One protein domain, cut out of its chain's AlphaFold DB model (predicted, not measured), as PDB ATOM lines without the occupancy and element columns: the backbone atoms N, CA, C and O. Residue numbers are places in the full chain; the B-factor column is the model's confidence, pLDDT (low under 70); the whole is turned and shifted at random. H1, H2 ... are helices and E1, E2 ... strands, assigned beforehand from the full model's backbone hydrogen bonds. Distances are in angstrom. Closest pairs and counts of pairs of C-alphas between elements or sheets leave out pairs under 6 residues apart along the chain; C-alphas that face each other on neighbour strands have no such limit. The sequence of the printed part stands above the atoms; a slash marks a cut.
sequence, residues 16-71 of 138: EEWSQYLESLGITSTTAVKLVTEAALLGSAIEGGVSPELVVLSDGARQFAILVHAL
ATOM      1  N   GLU A  16     166.615 155.495 224.027       96.19
ATOM      2  CA  GLU A  16     167.052 156.778 224.595       96.19
ATOM      3  C   GLU A  16     168.045 156.581 225.749       96.19
ATOM      4  O   GLU A  16     169.145 157.133 225.724       96.19
ATOM      5  N   GLU A  17     167.702 155.728 226.720       95.75
ATOM      6  CA  GLU A  17     168.573 155.384 227.852       95.75
ATOM      7  C   GLU A  17     169.859 154.693 227.375       95.75
ATOM      8  O   GLU A  17     170.951 154.981 227.866       95.75
ATOM      9  N   TRP A  18     169.755 153.830 226.357       95.81
ATOM     10  CA  TRP A  18     170.916 153.176 225.752       95.81
ATOM     11  C   TRP A  18     171.855 154.183 225.079       95.81
ATOM     12  O   TRP A  18     173.070 154.124 225.274       95.81
ATOM     13  N   SER A  19     171.299 155.135 224.325       96.06
ATOM     14  CA  SER A  19     172.081 156.179 223.655       96.06
ATOM     15  C   SER A  19     172.815 157.057 224.671       96.06
ATOM     16  O   SER A  19     174.023 157.253 224.545       96.06
ATOM     17  N   GLN A  20     172.130 157.491 225.734       96.19
ATOM     18  CA  GLN A  20     172.737 158.264 226.825       96.19
ATOM     19  C   GLN A  20     173.838 157.476 227.549       96.19
ATOM     20  O   GLN A  20     174.899 158.025 227.858       96.19
ATOM     21  N   TYR A  21     173.626 156.179 227.789       95.06
ATOM     22  CA  TYR A  21     174.636 155.309 228.387       95.06
ATOM     23  C   TYR A  21     175.897 155.222 227.517       95.06
ATOM     24  O   TYR A  21     177.005 155.421 228.020       95.06
ATOM     25  N   LEU A  22     175.752 154.991 226.208       96.38
ATOM     26  CA  LEU A  22     176.889 154.940 225.284       96.38
ATOM     27  C   LEU A  22     177.629 156.281 225.198       96.38
ATOM     28  O   LEU A  22     178.862 156.300 225.251       96.38
ATOM     29  N   GLU A  23     176.899 157.397 225.135       96.62
ATOM     30  CA  GLU A  23     177.476 158.744 225.166       96.62
ATOM     31  C   GLU A  23     178.275 158.993 226.452       96.62
ATOM     32  O   GLU A  23     179.393 159.511 226.384       96.62
ATOM     33  N   SER A  24     177.768 158.552 227.609       96.06
ATOM     34  CA  SER A  24     178.459 158.685 228.901       96.06
ATOM     35  C   SER A  24     179.800 157.938 228.955       96.06
ATOM     36  O   SER A  24     180.714 158.341 229.676       96.06
ATOM     37  N   LEU A  25     179.945 156.878 228.151       95.06
ATOM     38  CA  LEU A  25     181.180 156.108 227.990       95.06
ATOM     39  C   LEU A  25     182.092 156.653 226.877       95.06
ATOM     40  O   LEU A  25     183.155 156.085 226.622       95.06
ATOM     41  N   GLY A  26     181.687 157.726 226.189       96.50
ATOM     42  CA  GLY A  26     182.397 158.273 225.031       96.50
ATOM     43  C   GLY A  26     182.290 157.406 223.769       96.50
ATOM     44  O   GLY A  26     183.064 157.589 222.829       96.50
ATOM     45  N   ILE A  27     181.348 156.458 223.723       96.56
ATOM     46  CA  ILE A  27     181.103 155.583 222.571       96.56
ATOM     47  C   ILE A  27     180.126 156.295 221.634       96.56
ATOM     48  O   ILE A  27     178.919 156.107 221.710       96.56
ATOM     49  N   THR A  28     180.656 157.136 220.747       95.94
ATOM     50  CA  THR A  28     179.833 158.012 219.888       95.94
ATOM     51  C   THR A  28     179.958 157.719 218.395       95.94
ATOM     52  O   THR A  28     179.114 158.142 217.607       95.94
ATOM     53  N   SER A  29     180.990 156.984 217.964       97.50
ATOM     54  CA  SER A  29     181.141 156.653 216.544       97.50
ATOM     55  C   SER A  29     180.105 155.615 216.115       97.50
ATOM     56  O   SER A  29     179.874 154.631 216.817       97.50
ATOM     57  N   THR A  30     179.525 155.779 214.925       96.75
ATOM     58  CA  THR A  30     178.484 154.875 214.405       96.75
ATOM     59  C   THR A  30     178.927 153.411 214.414       96.75
ATOM     60  O   THR A  30     178.149 152.527 214.762       96.75
ATOM     61  N   THR A  31     180.189 153.135 214.074       96.25
ATOM     62  CA  THR A  31     180.742 151.775 214.088       96.25
ATOM     63  C   THR A  31     180.853 151.210 215.502       96.25
ATOM     64  O   THR A  31     180.495 150.054 215.712       96.25
ATOM     65  N   ALA A  32     181.330 151.999 216.472       95.50
ATOM     66  CA  ALA A  32     181.461 151.536 217.851       95.50
ATOM     67  C   ALA A  32     180.087 151.355 218.512       95.50
ATOM     68  O   ALA A  32     179.854 150.322 219.134       95.50
ATOM     69  N   VAL A  33     179.163 152.298 218.298       96.25
ATOM     70  CA  VAL A  33     177.765 152.200 218.744       96.25
ATOM     71  C   VAL A  33     177.131 150.925 218.201       96.25
ATOM     72  O   VAL A  33     176.609 150.134 218.982       96.25
ATOM     73  N   LYS A  34     177.235 150.670 216.889       94.94
ATOM     74  CA  LYS A  34     176.702 149.450 216.269       94.94
ATOM     75  C   LYS A  34     177.283 148.190 216.912       94.94
ATOM     76  O   LYS A  34     176.521 147.340 217.355       94.94
ATOM     77  N   LEU A  35     178.611 148.091 217.006       92.62
ATOM     78  CA  LEU A  35     179.289 146.909 217.544       92.62
ATOM     79  C   LEU A  35     178.894 146.622 219.001       92.62
ATOM     80  O   LEU A  35     178.601 145.482 219.353       92.62
ATOM     81  N   VAL A  36     178.885 147.652 219.850       93.81
ATOM     82  CA  VAL A  36     178.545 147.510 221.273       93.81
ATOM     83  C   VAL A  36     177.062 147.193 221.445       93.81
ATOM     84  O   VAL A  36     176.717 146.368 222.287       93.81
ATOM     85  N   THR A  37     176.195 147.779 220.617       94.50
ATOM     86  CA  THR A  37     174.756 147.483 220.619       94.50
ATOM     87  C   THR A  37     174.485 146.042 220.195       94.50
ATOM     88  O   THR A  37     173.771 145.334 220.896       94.50
ATOM     89  N   GLU A  38     175.094 145.561 219.107       93.69
ATOM     90  CA  GLU A  38     174.972 144.161 218.671       93.69
ATOM     91  C   GLU A  38     175.463 143.190 219.758       93.69
ATOM     92  O   GLU A  38     174.795 142.197 220.047       93.69
ATOM     93  N   ALA A  39     176.584 143.501 220.418       90.62
ATOM     94  CA  ALA A  39     177.102 142.698 221.523       90.62
ATOM     95  C   ALA A  39     176.167 142.695 222.746       90.62
ATOM     96  O   ALA A  39     175.949 141.640 223.343       90.62
ATOM     97  N   ALA A  40     175.597 143.849 223.110       91.88
ATOM     98  CA  ALA A  40     174.657 143.970 224.222       91.88
ATOM     99  C   ALA A  40     173.344 143.224 223.945       91.88
ATOM    100  O   ALA A  40     172.856 142.506 224.815       91.88
ATOM    101  N   LEU A  41     172.813 143.325 222.722       92.44
ATOM    102  CA  LEU A  41     171.628 142.581 222.290       92.44
ATOM    103  C   LEU A  41     171.869 141.069 222.331       92.44
ATOM    104  O   LEU A  41     171.035 140.335 222.855       92.44
ATOM    105  N   LEU A  42     173.020 140.602 221.836       91.69
ATOM    106  CA  LEU A  42     173.373 139.183 221.896       91.69
ATOM    107  C   LEU A  42     173.535 138.698 223.342       91.69
ATOM    108  O   LEU A  42     173.015 137.643 223.693       91.69
ATOM    109  N   GLY A  43     174.218 139.471 224.191       90.25
ATOM    110  CA  GLY A  43     174.375 139.154 225.612       90.25
ATOM    111  C   GLY A  43     173.035 139.089 226.349       90.25
ATOM    112  O   GLY A  43     172.801 138.148 227.101       90.25
ATOM    113  N   SER A  44     172.138 140.039 226.075       91.50
ATOM    114  CA  SER A  44     170.776 140.065 226.621       91.50
ATOM    115  C   SER A  44     169.948 138.866 226.154       91.50
ATOM    116  O   SER A  44     169.286 138.218 226.959       91.50
ATOM    117  N   ALA A  45     170.037 138.500 224.871       92.50
ATOM    118  CA  ALA A  45     169.369 137.313 224.345       92.50
ATOM    119  C   ALA A  45     169.869 136.027 225.024       92.50
ATOM    120  O   ALA A  45     169.061 135.165 225.369       92.50
ATOM    121  N   ILE A  46     171.184 135.910 225.249       92.19
ATOM    122  CA  ILE A  46     171.784 134.766 225.946       92.19
ATOM    123  C   ILE A  46     171.307 134.693 227.401       92.19
ATOM    124  O   ILE A  46     170.878 133.628 227.840       92.19
ATOM    125  N   GLU A  47     171.313 135.814 228.128       90.94
ATOM    126  CA  GLU A  47     170.770 135.884 229.497       90.94
ATOM    127  C   GLU A  47     169.276 135.528 229.532       90.94
ATOM    128  O   GLU A  47     168.807 134.840 230.436       90.94
ATOM    129  N   GLY A  48     168.532 135.925 228.495       92.19
ATOM    130  CA  GLY A  48     167.130 135.566 228.287       92.19
ATOM    131  C   GLY A  48     166.886 134.101 227.898       92.19
ATOM    132  O   GLY A  48     165.732 133.720 227.700       92.19
ATOM    133  N   GLY A  49     167.931 133.275 227.787       94.06
ATOM    134  CA  GLY A  49     167.833 131.835 227.539       94.06
ATOM    135  C   GLY A  49     168.193 131.383 226.123       94.06
ATOM    136  O   GLY A  49     168.064 130.193 225.820       94.06
ATOM    137  N   VAL A  50     168.660 132.274 225.241       94.62
ATOM    138  CA  VAL A  50     169.236 131.848 223.957       94.62
ATOM    139  C   VAL A  50     170.536 131.093 224.220       94.62
ATOM    140  O   VAL A  50     171.462 131.605 224.844       94.62
ATOM    141  N   SER A  51     170.631 129.863 223.714       94.81
ATOM    142  CA  SER A  51     171.856 129.078 223.855       94.81
ATOM    143  C   SER A  51     173.032 129.765 223.147       94.81
ATOM    144  O   SER A  51     172.915 130.081 221.959       94.81
ATOM    145  N   PRO A  52     174.198 129.916 223.802       91.50
ATOM    146  CA  PRO A  52     175.442 130.297 223.130       91.50
ATOM    147  C   PRO A  52     175.869 129.310 222.029       91.50
ATOM    148  O   PRO A  52     176.679 129.652 221.172       91.50
ATOM    149  N   GLU A  53     175.317 128.094 222.047       95.19
ATOM    150  CA  GLU A  53     175.537 127.047 221.047       95.19
ATOM    151  C   GLU A  53     174.444 127.016 219.965       95.19
ATOM    152  O   GLU A  53     174.371 126.069 219.182       95.19
ATOM    153  N   LEU A  54     173.566 128.028 219.911       94.81
ATOM    154  CA  LEU A  54     172.552 128.128 218.865       94.81
ATOM    155  C   LEU A  54     173.220 128.108 217.485       94.81
ATOM    156  O   LEU A  54     174.081 128.937 217.179       94.81
ATOM    157  N   VAL A  55     172.769 127.177 216.644       94.44
ATOM    158  CA  VAL A  55     173.236 127.054 215.266       94.44
ATOM    159  C   VAL A  55     172.540 128.090 214.387       94.44
ATOM    160  O   VAL A  55     171.330 128.025 214.164       94.44
ATOM    161  N   VAL A  56     173.318 129.019 213.840       93.50
ATOM    162  CA  VAL A  56     172.879 129.997 212.845       93.50
ATOM    163  C   VAL A  56     173.179 129.459 211.450       93.50
ATOM    164  O   VAL A  56     174.330 129.419 211.015       93.50
ATOM    165  N   LEU A  57     172.128 129.051 210.737       94.12
ATOM    166  CA  LEU A  57     172.211 128.560 209.362       94.12
ATOM    167  C   LEU A  57     172.021 129.714 208.369       94.12
ATOM    168  O   LEU A  57     170.953 130.322 208.323       94.12
ATOM    169  N   SER A  58     173.025 130.010 207.543       93.62
ATOM    170  CA  SER A  58     172.939 131.104 206.557       93.62
ATOM    171  C   SER A  58     173.720 130.807 205.273       93.62
ATOM    172  O   SER A  58     174.237 129.709 205.082       93.62
ATOM    173  N   ASP A  59     173.763 131.763 204.350       91.25
ATOM    174  CA  ASP A  59     174.475 131.675 203.069       91.25
ATOM    175  C   ASP A  59     176.003 131.835 203.179       91.25
ATOM    176  O   ASP A  59     176.699 131.720 202.175       91.25
ATOM    177  N   GLY A  60     176.534 132.103 204.375       88.25
ATOM    178  CA  GLY A  60     177.958 132.372 204.574       88.25
ATOM    179  C   GLY A  60     178.320 133.853 204.692       88.25
ATOM    180  O   GLY A  60     179.498 134.172 204.863       88.25
ATOM    181  N   ALA A  61     177.353 134.778 204.631       91.38
ATOM    182  CA  ALA A  61     177.644 136.195 204.821       91.38
ATOM    183  C   ALA A  61     178.213 136.467 206.227       91.38
ATOM    184  O   ALA A  61     177.623 136.096 207.241       91.38
ATOM    185  N   ARG A  62     179.349 137.180 206.294       87.88
ATOM    186  CA  ARG A  62     180.105 137.424 207.543       87.88
ATOM    187  C   ARG A  62     179.291 138.078 208.663       87.88
ATOM    188  O   ARG A  62     179.605 137.876 209.825       87.88
ATOM    189  N   GLN A  63     178.250 138.837 208.328       87.75
ATOM    190  CA  GLN A  63     177.353 139.458 209.310       87.75
ATOM    191  C   GLN A  63     176.522 138.442 210.115       87.75
ATOM    192  O   GLN A  63     176.021 138.783 211.178       87.75
ATOM    193  N   PHE A  64     176.388 137.203 209.629       88.62
ATOM    194  CA  PHE A  64     175.707 136.107 210.324       88.62
ATOM    195  C   PHE A  64     176.678 135.123 210.985       88.62
ATOM    196  O   PHE A  64     176.234 134.116 211.532       88.62
ATOM    197  N   ALA A  65     177.988 135.395 210.959       89.50
ATOM    198  CA  ALA A  65     179.003 134.586 211.633       89.50
ATOM    199  C   ALA A  65     179.013 134.873 213.148       89.50
ATOM    200  O   ALA A  65     179.997 135.356 213.706       89.50
ATOM    201  N   ILE A  66     177.875 134.615 213.789       88.81
ATOM    202  CA  ILE A  66     177.631 134.763 215.224       88.81
ATOM    203  C   ILE A  66     177.325 133.385 215.823       88.81
ATOM    204  O   ILE A  66     176.736 132.539 215.149       88.81
ATOM    205  N   LEU A  67     177.699 133.173 217.089       91.19
ATOM    206  CA  LEU A  67     177.517 131.900 217.807       91.19
ATOM    207  C   LEU A  67     178.120 130.705 217.039       91.19
ATOM    208  O   LEU A  67     179.265 130.783 216.588       91.19
ATOM    209  N   VAL A  68     177.378 129.602 216.902       94.38
ATOM    210  CA  VAL A  68     177.772 128.448 216.088       94.38
ATOM    211  C   VAL A  68     177.210 128.644 214.687       94.38
ATOM    212  O   VAL A  68     176.003 128.607 214.475       94.38
ATOM    213  N   HIS A  69     178.077 128.855 213.703       94.31
ATOM    214  CA  HIS A  69     177.652 129.144 212.335       94.31
ATOM    215  C   HIS A  69     177.708 127.903 211.442       94.31
ATOM    216  O   HIS A  69     178.686 127.157 211.464       94.31
ATOM    217  N   ALA A  70     176.663 127.702 210.637       92.62
ATOM    218  CA  ALA A  70     176.584 126.647 209.635       92.62
ATOM    219  C   ALA A  70     176.180 127.210 208.262       92.62
ATOM    220  O   ALA A  70     175.405 128.166 208.148       92.62
ATOM    221  N   LEU A  71     176.681 126.576 207.199       91.69
ATOM    222  CA  LEU A  71     176.334 126.915 205.818       91.69
ATOM    223  C   LEU A  71     175.056 126.193 205.384       91.69
ATOM    224  O   LEU A  71     174.867 125.004 205.632       91.69
TER     225      LEU A  71
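Overview. This is residues 16 to 71 of the 138 residues of an uncharacterized protein of Microcystis aeruginosa PCC 9717 (UniProt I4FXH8). This is an open, zigzag arrangement: the long helix H2 makes the middle stroke, the short helix H1 stands off to one side of it near its first end, and after H2 the chain folds back to a small sheet of two strands, E1 and E2, which lies well off to the other side of H2. The two strands run side by side, and the link between them, residues 59 to 67, loops out towards H2. The printed part has 56 residues, with two named helices followed by two named strands, in the order H1, H2, E1, E2. The sheet is parallel, in the order E1, E2, and the class is mixed, helices and strands. The whole is loose, with a radius of gyration of the C-alphas of 13.7 A, and elongated, spanning 38 by 25 by 14 A.

Along the chain. Find C-alpha 16 at (167.052, 156.778, 224.595); from there H1 runs through residues 16 to 24, 12.3 A long. Next look at C-alpha 30 at (178.484, 154.875, 214.405), where H2 begins; it covers residues 30 to 47 and 25.5 A. E1 is residues 55 to 58, 9.6 A long. E2, residues 68 to 71, is 10.5 A long and ends at C-alpha 71 at (176.334, 126.915, 205.818).

Arrangement. H1 and H2 are close but not clearly touching; their closest C-alphas, those of Leu 22 and Val 33, are 7.1 A apart. They run opposite ways at a steep tilt of 61 degrees. In both helices every O i to N i+4 pair is within hydrogen-bond range. Further on, E1 and E2 are parallel neighbours, with 33 degrees between their directions. Look there for N 56 and O 68, 2.8 A apart, and N 70 and O 56, 2.9 A apart, both within hydrogen-bond range. H1 is apart from both strands, and H2 is apart from E2.

Size, cuts and confidence. The two C-alphas farthest apart are those of Ser 24 and Leu 71, at 39.3 A. The printed part has no cut. The link from H1 to H2 is tight, the other two are short, and no link is long. The mean pLDDT of the printed part is 93.5, and no printed residue is under 70.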